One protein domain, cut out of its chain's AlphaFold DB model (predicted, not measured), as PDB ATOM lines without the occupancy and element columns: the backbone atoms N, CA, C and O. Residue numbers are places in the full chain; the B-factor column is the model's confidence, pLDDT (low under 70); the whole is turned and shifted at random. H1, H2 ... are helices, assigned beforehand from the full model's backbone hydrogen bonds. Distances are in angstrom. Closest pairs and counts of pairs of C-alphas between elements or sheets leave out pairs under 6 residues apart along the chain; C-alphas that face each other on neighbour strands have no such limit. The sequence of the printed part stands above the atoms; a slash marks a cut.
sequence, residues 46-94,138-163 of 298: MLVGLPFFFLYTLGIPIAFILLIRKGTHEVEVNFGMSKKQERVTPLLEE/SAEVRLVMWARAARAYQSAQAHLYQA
ATOM      1  N   MET A  46     368.357 277.356 196.512       66.00
ATOM      2  CA  MET A  46     369.135 276.283 195.886       66.00
ATOM      3  C   MET A  46     369.888 275.421 196.897       66.00
ATOM      4  O   MET A  46     369.929 274.201 196.758       66.00
ATOM      5  N   LEU A  47     370.503 276.054 197.896       72.56
ATOM      6  CA  LEU A  47     371.295 275.359 198.907       72.56
ATOM      7  C   LEU A  47     370.402 274.446 199.759       72.56
ATOM      8  O   LEU A  47     370.791 273.324 200.069       72.56
ATOM      9  N   VAL A  48     369.170 274.887 200.037       72.00
ATOM     10  CA  VAL A  48     368.121 274.083 200.677       72.00
ATOM     11  C   VAL A  48     367.567 273.021 199.725       72.00
ATOM     12  O   VAL A  48     367.307 271.908 200.163       72.00
ATOM     13  N   GLY A  49     367.421 273.310 198.429       72.62
ATOM     14  CA  GLY A  49     366.926 272.353 197.433       72.62
ATOM     15  C   GLY A  49     367.889 271.197 197.135       72.62
ATOM     16  O   GLY A  49     367.444 270.106 196.796       72.62
ATOM     17  N   LEU A  50     369.197 271.400 197.300       75.31
ATOM     18  CA  LEU A  50     370.248 270.419 197.000       75.31
ATOM     19  C   LEU A  50     370.179 269.108 197.826       75.31
ATOM     20  O   LEU A  50     370.310 268.036 197.237       75.31
ATOM     21  N   PRO A  51     369.936 269.106 199.151       77.50
ATOM     22  CA  PRO A  51     369.714 267.863 199.893       77.50
ATOM     23  C   PRO A  51     368.421 267.148 199.480       77.50
ATOM     24  O   PRO A  51     368.437 265.928 199.310       77.50
ATOM     25  N   PHE A  52     367.321 267.878 199.249       73.88
ATOM     26  CA  PHE A  52     366.093 267.276 198.714       73.88
ATOM     27  C   PHE A  52     366.336 266.681 197.331       73.88
ATOM     28  O   PHE A  52     365.856 265.594 197.035       73.88
ATOM     29  N   PHE A  53     367.149 267.339 196.512       73.56
ATOM     30  CA  PHE A  53     367.561 266.839 195.215       73.56
ATOM     31  C   PHE A  53     368.233 265.462 195.316       73.56
ATOM     32  O   PHE A  53     367.776 264.524 194.662       73.56
ATOM     33  N   PHE A  54     369.254 265.296 196.163       76.94
ATOM     34  CA  PHE A  54     369.902 263.991 196.359       76.94
ATOM     35  C   PHE A  54     368.953 262.951 196.959       76.94
ATOM     36  O   PHE A  54     368.964 261.786 196.555       76.94
ATOM     37  N   LEU A  55     368.091 263.369 197.888       78.62
ATOM     38  CA  LEU A  55     367.091 262.495 198.490       78.62
ATOM     39  C   LEU A  55     366.095 261.967 197.445       78.62
ATOM     40  O   LEU A  55     365.823 260.770 197.412       78.62
ATOM     41  N   TYR A  56     365.584 262.832 196.569       72.06
ATOM     42  CA  TYR A  56     364.622 262.453 195.536       72.06
ATOM     43  C   TYR A  56     365.271 261.664 194.397       72.06
ATOM     44  O   TYR A  56     364.703 260.671 193.952       72.06
ATOM     45  N   THR A  57     366.455 262.067 193.934       69.12
ATOM     46  CA  THR A  57     367.091 261.453 192.755       69.12
ATOM     47  C   THR A  57     367.867 260.183 193.055       69.12
ATOM     48  O   THR A  57     367.854 259.274 192.235       69.12
ATOM     49  N   LEU A  58     368.520 260.086 194.214       78.69
ATOM     50  CA  LEU A  58     369.267 258.890 194.610       78.69
ATOM     51  C   LEU A  58     368.535 258.119 195.702       78.69
ATOM     52  O   LEU A  58     368.384 256.902 195.602       78.69
ATOM     53  N   GLY A  59     368.045 258.820 196.726       79.88
ATOM     54  CA  GLY A  59     367.412 258.193 197.885       79.88
ATOM     55  C   GLY A  59     366.181 257.370 197.512       79.88
ATOM     56  O   GLY A  59     366.094 256.206 197.903       79.88
ATOM     57  N   ILE A  60     365.268 257.925 196.705       78.75
ATOM     58  CA  ILE A  60     364.047 257.219 196.294       78.75
ATOM     59  C   ILE A  60     364.373 255.978 195.440       78.75
ATOM     60  O   ILE A  60     363.941 254.891 195.834       78.75
ATOM     61  N   PRO A  61     365.155 256.047 194.339       76.44
ATOM     62  CA  PRO A  61     365.505 254.845 193.581       76.44
ATOM     63  C   PRO A  61     366.222 253.782 194.416       76.44
ATOM     64  O   PRO A  61     365.879 252.603 194.316       76.44
ATOM     65  N   ILE A  62     367.166 254.172 195.281       83.25
ATOM     66  CA  ILE A  62     367.868 253.233 196.169       83.25
ATOM     67  C   ILE A  62     366.881 252.569 197.135       83.25
ATOM     68  O   ILE A  62     366.911 251.346 197.292       83.25
ATOM     69  N   ALA A  63     365.969 253.335 197.740       81.44
ATOM     70  CA  ALA A  63     364.933 252.795 198.616       81.44
ATOM     71  C   ALA A  63     364.033 251.793 197.876       81.44
ATOM     72  O   ALA A  63     363.777 250.706 198.400       81.44
ATOM     73  N   PHE A  64     363.623 252.093 196.639       76.88
ATOM     74  CA  PHE A  64     362.862 251.156 195.808       76.88
ATOM     75  C   PHE A  64     363.656 249.891 195.471       76.88
ATOM     76  O   PHE A  64     363.102 248.799 195.557       76.88
ATOM     77  N   ILE A  65     364.950 249.993 195.151       80.88
ATOM     78  CA  ILE A  65     365.804 248.818 194.912       80.88
ATOM     79  C   ILE A  65     365.873 247.941 196.166       80.88
ATOM     80  O   ILE A  65     365.744 246.719 196.072       80.88
ATOM     81  N   LEU A  66     366.047 248.540 197.346       84.19
ATOM     82  CA  LEU A  66     366.087 247.804 198.610       84.19
ATOM     83  C   LEU A  66     364.741 247.135 198.928       84.19
ATOM     84  O   LEU A  66     364.730 245.978 199.351       84.19
ATOM     85  N   LEU A  67     363.623 247.825 198.685       77.81
ATOM     86  CA  LEU A  67     362.276 247.268 198.832       77.81
ATOM     87  C   LEU A  67     362.035 246.109 197.862       77.81
ATOM     88  O   LEU A  67     361.513 245.078 198.280       77.81
ATOM     89  N   ILE A  68     362.477 246.241 196.607       77.94
ATOM     90  CA  ILE A  68     362.389 245.176 195.602       77.94
ATOM     91  C   ILE A  68     363.177 243.951 196.058       77.94
ATOM     92  O   ILE A  68     362.644 242.844 196.059       77.94
ATOM     93  N   ARG A  69     364.426 244.128 196.506       81.50
ATOM     94  CA  ARG A  69     365.260 243.008 196.972       81.50
ATOM     95  C   ARG A  69     364.626 242.293 198.163       81.50
ATOM     96  O   ARG A  69     364.533 241.065 198.142       81.50
ATOM     97  N   LYS A  70     364.135 243.039 199.160       82.06
ATOM     98  CA  LYS A  70     363.466 242.461 200.335       82.06
ATOM     99  C   LYS A  70     362.171 241.733 199.968       82.06
ATOM    100  O   LYS A  70     362.021 240.568 200.323       82.06
ATOM    101  N   GLY A  71     361.281 242.363 199.203       75.56
ATOM    102  CA  GLY A  71     360.000 241.750 198.852       75.56
ATOM    103  C   GLY A  71     360.151 240.540 197.925       75.56
ATOM    104  O   GLY A  71     359.434 239.558 198.093       75.56
ATOM    105  N   THR A  72     361.130 240.535 197.007       75.88
ATOM    106  CA  THR A  72     361.406 239.330 196.201       75.88
ATOM    107  C   THR A  72     361.831 238.143 197.058       75.88
ATOM    108  O   THR A  72     361.365 237.032 196.813       75.88
ATOM    109  N   HIS A  73     362.645 238.387 198.087       81.00
ATOM    110  CA  HIS A  73     363.078 237.352 199.017       81.00
ATOM    111  C   HIS A  73     361.902 236.826 199.856       81.00
ATOM    112  O   HIS A  73     361.751 235.620 200.022       81.00
ATOM    113  N   GLU A  74     361.021 237.703 200.345       78.00
ATOM    114  CA  GLU A  74     359.822 237.290 201.092       78.00
ATOM    115  C   GLU A  74     358.865 236.437 200.253       78.00
ATOM    116  O   GLU A  74     358.371 235.422 200.737       78.00
ATOM    117  N   VAL A  75     358.622 236.804 198.990       73.06
ATOM    118  CA  VAL A  75     357.770 236.013 198.084       73.06
ATOM    119  C   VAL A  75     358.390 234.637 197.824       73.06
ATOM    120  O   VAL A  75     357.690 233.626 197.838       73.06
ATOM    121  N   GLU A  76     359.703 234.572 197.616       75.38
ATOM    122  CA  GLU A  76     360.406 233.312 197.368       75.38
ATOM    123  C   GLU A  76     360.344 232.363 198.575       75.38
ATOM    124  O   GLU A  76     360.047 231.172 198.410       75.38
ATOM    125  N   VAL A  77     360.535 232.904 199.783       78.25
ATOM    126  CA  VAL A  77     360.456 232.160 201.048       78.25
ATOM    127  C   VAL A  77     359.019 231.734 201.358       78.25
ATOM    128  O   VAL A  77     358.779 230.550 201.602       78.25
ATOM    129  N   ASN A  78     358.048 232.652 201.301       75.19
ATOM    130  CA  ASN A  78     356.665 232.392 201.720       75.19
ATOM    131  C   ASN A  78     355.930 231.417 200.796       75.19
ATOM    132  O   ASN A  78     355.142 230.598 201.265       75.19
ATOM    133  N   PHE A  79     356.195 231.457 199.489       72.00
ATOM    134  CA  PHE A  79     355.577 230.517 198.547       72.00
ATOM    135  C   PHE A  79     356.380 229.226 198.366       72.00
ATOM    136  O   PHE A  79     355.945 228.338 197.622       72.00
ATOM    137  N   GLY A  80     357.521 229.099 199.055       67.38
ATOM    138  CA  GLY A  80     358.396 227.934 198.984       67.38
ATOM    139  C   GLY A  80     358.829 227.640 197.553       67.38
ATOM    140  O   GLY A  80     358.885 226.473 197.166       67.38
ATOM    141  N   MET A  81     359.076 228.686 196.756       64.94
ATOM    142  CA  MET A  81     359.347 228.556 195.321       64.94
ATOM    143  C   MET A  81     360.565 227.673 195.070       64.94
ATOM    144  O   MET A  81     360.491 226.797 194.219       64.94
ATOM    145  N   SER A  82     361.608 227.785 195.900       64.06
ATOM    146  CA  SER A  82     362.766 226.881 195.881       64.06
ATOM    147  C   SER A  82     362.357 225.399 195.997       64.06
ATOM    148  O   SER A  82     362.783 224.582 195.186       64.06
ATOM    149  N   LYS A  83     361.461 225.056 196.933       65.06
ATOM    150  CA  LYS A  83     361.029 223.666 197.186       65.06
ATOM    151  C   LYS A  83     360.003 223.159 196.173       65.06
ATOM    152  O   LYS A  83     359.973 221.972 195.858       65.06
ATOM    153  N   LYS A  84     359.115 224.031 195.685       60.97
ATOM    154  CA  LYS A  84     358.131 223.680 194.646       60.97
ATOM    155  C   LYS A  84     358.793 223.507 193.288       60.97
ATOM    156  O   LYS A  84     358.400 222.611 192.553       60.97
ATOM    157  N   GLN A  85     359.794 224.326 192.984       61.72
ATOM    158  CA  GLN A  85     360.582 224.196 191.770       61.72
ATOM    159  C   GLN A  85     361.285 222.839 191.754       61.72
ATOM    160  O   GLN A  85     361.075 222.088 190.816       61.72
ATOM    161  N   GLU A  86     361.954 222.452 192.844       65.62
ATOM    162  CA  GLU A  86     362.619 221.145 192.975       65.62
ATOM    163  C   GLU A  86     361.684 219.936 192.745       65.62
ATOM    164  O   GLU A  86     362.111 218.929 192.192       65.62
ATOM    165  N   ARG A  87     360.390 220.039 193.090       63.88
ATOM    166  CA  ARG A  87     359.400 218.969 192.842       63.88
ATOM    167  C   ARG A  87     358.828 218.940 191.427       63.88
ATOM    168  O   ARG A  87     358.358 217.892 191.000       63.88
ATOM    169  N   VAL A  88     358.791 220.075 190.735       61.56
ATOM    170  CA  VAL A  88     358.131 220.202 189.426       61.56
ATOM    171  C   VAL A  88     359.112 219.962 188.277       61.56
ATOM    172  O   VAL A  88     358.699 219.432 187.250       61.56
ATOM    173  N   THR A  89     360.407 220.250 188.459       66.00
ATOM    174  CA  THR A  89     361.452 219.948 187.465       66.00
ATOM    175  C   THR A  89     361.469 218.481 187.007       66.00
ATOM    176  O   THR A  89     361.419 218.271 185.798       66.00
ATOM    177  N   PRO A  90     361.457 217.463 187.898       65.12
ATOM    178  CA  PRO A  90     361.492 216.066 187.454       65.12
ATOM    179  C   PRO A  90     360.206 215.634 186.734       65.12
ATOM    180  O   PRO A  90     360.259 214.800 185.839       65.12
ATOM    181  N   LEU A  91     359.052 216.225 187.076       65.31
ATOM    182  CA  LEU A  91     357.780 215.934 186.401       65.31
ATOM    183  C   LEU A  91     357.719 216.533 184.991       65.31
ATOM    184  O   LEU A  91     357.078 215.960 184.118       65.31
ATOM    185  N   LEU A  92     358.369 217.678 184.764       61.75
ATOM    186  CA  LEU A  92     358.524 218.257 183.428       61.75
ATOM    187  C   LEU A  92     359.514 217.454 182.584       61.75
ATOM    188  O   LEU A  92     359.206 217.178 181.432       61.75
ATOM    189  N   GLU A  93     360.634 217.003 183.157       63.84
ATOM    190  CA  GLU A  93     361.563 216.097 182.461       63.84
ATOM    191  C   GLU A  93     360.905 214.761 182.080       63.84
ATOM    192  O   GLU A  93     361.198 214.211 181.019       63.84
ATOM    193  N   GLU A  94     359.979 214.251 182.899       65.38
ATOM    194  CA  GLU A  94     359.214 213.039 182.587       65.38
ATOM    195  C   GLU A  94     358.166 213.264 181.477       65.38
ATOM    196  O   GLU A  94     357.834 212.333 180.741       65.38
ATOM    197  N   SER A 138     360.994 224.814 180.863       72.50
ATOM    198  CA  SER A 138     361.171 224.975 182.311       72.50
ATOM    199  C   SER A 138     361.221 226.449 182.743       72.50
ATOM    200  O   SER A 138     360.730 226.815 183.816       72.50
ATOM    201  N   ALA A 139     361.800 227.343 181.934       75.38
ATOM    202  CA  ALA A 139     361.804 228.780 182.215       75.38
ATOM    203  C   ALA A 139     360.395 229.393 182.150       75.38
ATOM    204  O   ALA A 139     360.025 230.169 183.037       75.38
ATOM    205  N   GLU A 140     359.592 229.007 181.160       74.38
ATOM    206  CA  GLU A 140     358.233 229.523 180.972       74.38
ATOM    207  C   GLU A 140     357.297 229.108 182.118       74.38
ATOM    208  O   GLU A 140     356.619 229.950 182.715       74.38
ATOM    209  N   VAL A 141     357.343 227.839 182.540       76.38
ATOM    210  CA  VAL A 141     356.549 227.356 183.685       76.38
ATOM    211  C   VAL A 141     356.931 228.077 184.983       76.38
ATOM    212  O   VAL A 141     356.053 228.439 185.777       76.38
ATOM    213  N   ARG A 142     358.227 228.343 185.204       73.75
ATOM    214  CA  ARG A 142     358.705 229.117 186.367       73.75
ATOM    215  C   ARG A 142     358.146 230.537 186.368       73.75
ATOM    216  O   ARG A 142     357.701 231.013 187.414       73.75
ATOM    217  N   LEU A 143     358.105 231.179 185.204       69.56
ATOM    218  CA  LEU A 143     357.529 232.510 185.016       69.56
ATOM    219  C   LEU A 143     356.036 232.540 185.365       69.56
ATOM    220  O   LEU A 143     355.602 233.405 186.130       69.56
ATOM    221  N   VAL A 144     355.268 231.558 184.885       74.50
ATOM    222  CA  VAL A 144     353.825 231.449 185.158       74.50
ATOM    223  C   VAL A 144     353.552 231.196 186.642       74.50
ATOM    224  O   VAL A 144     352.691 231.854 187.239       74.50
ATOM    225  N   MET A 145     354.294 230.281 187.275       74.88
ATOM    226  CA  MET A 145     354.150 230.016 188.711       74.88
ATOM    227  C   MET A 145     354.520 231.238 189.553       74.88
ATOM    228  O   MET A 145     353.837 231.530 190.539       74.88
ATOM    229  N   TRP A 146     355.543 231.990 189.143       72.19
ATOM    230  CA  TRP A 146     355.940 233.210 189.836       72.19
ATOM    231  C   TRP A 146     354.907 234.318 189.704       72.19
ATOM    232  O   TRP A 146     354.516 234.892 190.719       72.19
ATOM    233  N   ALA A 147     354.386 234.558 188.503       70.25
ATOM    234  CA  ALA A 147     353.322 235.534 188.294       70.25
ATOM    235  C   ALA A 147     352.081 235.208 189.145       70.25
ATOM    236  O   ALA A 147     351.475 236.099 189.742       70.25
ATOM    237  N   ARG A 148     351.719 233.925 189.263       75.81
ATOM    238  CA  ARG A 148     350.578 233.488 190.079       75.81
ATOM    239  C   ARG A 148     350.826 233.667 191.580       75.81
ATOM    240  O   ARG A 148     349.933 234.144 192.275       75.81
ATOM    241  N   ALA A 149     352.018 233.325 192.067       74.19
ATOM    242  CA  ALA A 149     352.408 233.541 193.461       74.19
ATOM    243  C   ALA A 149     352.453 235.039 193.811       74.19
ATOM    244  O   ALA A 149     351.901 235.450 194.828       74.19
ATOM    245  N   ALA A 150     353.020 235.864 192.929       69.50
ATOM    246  CA  ALA A 150     353.075 237.313 193.096       69.50
ATOM    247  C   ALA A 150     351.673 237.942 193.154       69.50
ATOM    248  O   ALA A 150     351.434 238.809 193.989       69.50
ATOM    249  N   ARG A 151     350.723 237.474 192.327       70.75
ATOM    250  CA  ARG A 151     349.318 237.924 192.382       70.75
ATOM    251  C   ARG A 151     348.598 237.504 193.662       70.75
ATOM    252  O   ARG A 151     347.720 238.233 194.110       70.75
ATOM    253  N   ALA A 152     348.933 236.337 194.210       73.81
ATOM    254  CA  ALA A 152     348.330 235.815 195.434       73.81
ATOM    255  C   ALA A 152     348.891 236.471 196.707       73.81
ATOM    256  O   ALA A 152     348.265 236.389 197.762       73.81
ATOM    257  N   TYR A 153     350.060 237.113 196.630       75.69
ATOM    258  CA  TYR A 153     350.625 237.851 197.753       75.69
ATOM    259  C   TYR A 153     349.852 239.162 197.935       75.69
ATOM    260  O   TYR A 153     349.941 240.053 197.105       75.69
ATOM    261  N   GLN A 154     349.080 239.295 199.012       68.31
ATOM    262  CA  GLN A 154     348.282 240.497 199.305       68.31
ATOM    263  C   GLN A 154     349.038 241.492 200.199       68.31
ATOM    264  O   GLN A 154     348.497 242.005 201.174       68.31
ATOM    265  N   SER A 155     350.316 241.752 199.918       73.00
ATOM    266  CA  SER A 155     351.034 242.831 200.609       73.00
ATOM    267  C   SER A 155     350.970 244.117 199.789       73.00
ATOM    268  O   SER A 155     350.927 244.072 198.564       73.00
ATOM    269  N   ALA A 156     351.060 245.282 200.433       63.97
ATOM    270  CA  ALA A 156     351.181 246.560 199.719       63.97
ATOM    271  C   ALA A 156     352.406 246.597 198.774       63.97
ATOM    272  O   ALA A 156     352.438 247.335 197.791       63.97
ATOM    273  N   GLN A 157     353.412 245.754 199.033       65.56
ATOM    274  CA  GLN A 157     354.566 245.577 198.154       65.56
ATOM    275  C   GLN A 157     354.236 244.741 196.909       65.56
ATOM    276  O   GLN A 157     354.919 244.872 195.899       65.56
ATOM    277  N   ALA A 158     353.190 243.914 196.939       65.50
ATOM    278  CA  ALA A 158     352.763 243.090 195.810       65.50
ATOM    279  C   ALA A 158     352.412 243.913 194.568       65.50
ATOM    280  O   ALA A 158     352.698 243.474 193.457       65.50
ATOM    281  N   HIS A 159     351.914 245.140 194.740       65.62
ATOM    282  CA  HIS A 159     351.634 246.072 193.641       65.62
ATOM    283  C   HIS A 159     352.897 246.442 192.830       65.62
ATOM    284  O   HIS A 159     352.840 246.748 191.632       65.62
ATOM    285  N   LEU A 160     354.086 246.385 193.441       63.69
ATOM    286  CA  LEU A 160     355.344 246.574 192.709       63.69
ATOM    287  C   LEU A 160     355.629 245.405 191.755       63.69
ATOM    288  O   LEU A 160     356.265 245.618 190.724       63.69
ATOM    289  N   TYR A 161     355.110 244.211 192.054       63.34
ATOM    290  CA  TYR A 161     355.384 242.965 191.331       63.34
ATOM    291  C   TYR A 161     354.221 242.482 190.448       63.34
ATOM    292  O   TYR A 161     354.455 241.722 189.515       63.34
ATOM    293  N   GLN A 162     352.986 242.920 190.710       63.38
ATOM    294  CA  GLN A 162     351.768 242.401 190.068       63.38
ATOM    295  C   GLN A 162     351.682 242.678 188.556       63.38
ATOM    296  O   GLN A 162     350.965 241.969 187.852       63.38
ATOM    297  N   ALA A 163     352.430 243.669 188.064       54.81
ATOM    298  CA  ALA A 163     352.342 244.163 186.690       54.81
ATOM    299  C   ALA A 163     353.488 243.716 185.758       54.81
ATOM    300  O   ALA A 163     353.485 244.114 184.598       54.81
TER     301      ALA A 163
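Overview. This is residues 46 to 94 and 138 to 163 of the 298 residues of the protein "Hypothetical protein" of Palpitomonas bilix (UniProt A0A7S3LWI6). One long helix, H1, makes most of a rod, with residues 46 to 54 and 56 to 62 sticking out free; past its other end H2 turns off at an angle, H3 runs back beside H2, and short H4 packs on H3's end. The 75 printed residues have four named helices, H1 to H4 in order, and no named strand: all helix. The whole is extended, radius of gyration of the C-alphas 17.9 A, spanning 65 by 22 by 19 A.

Arrangement. H1, residues 46 to 78, and H2, residues 81 to 94, are close but not clearly touching; their closest C-alphas, of Glu 76 and Ser 82, are 7.0 A apart. H2 touches H3, residues 138 to 152, opposite ways at a steep tilt of 38 degrees; the closest C-alphas, of Thr 89 and Ser 138, are 7.2 A apart. H3 touches H4, residues 158 to 161, with residues 150 to 151 alone; the closest C-alphas, of Ala 150 and Tyr 161, are 6.4 A apart. In H3 every O i to N i+4 pair is within hydrogen-bond range, in H1 25 of 29, in H2 8 of 10; H4 is too short for one.

Along the chain. H1 begins at C-alpha 46 (369.135, 276.283, 195.886), is 46.0 A long and has a kink of 29 degrees near residue 60. H2 is 20.1 A, H3 21.3 A and H4 5.2 A long, ending at C-alpha 161 (355.384, 242.965, 191.331).

Size, cuts and confidence. Residues 95 to 137 are not printed; C-alphas 94 and 138 are 12.1 A apart across the cut. The links H1 to H2 and H3 to H4 are tight. Mean pLDDT of the printed part is 71.8, with residues 80 to 94 and 156 to 163 among those under 70.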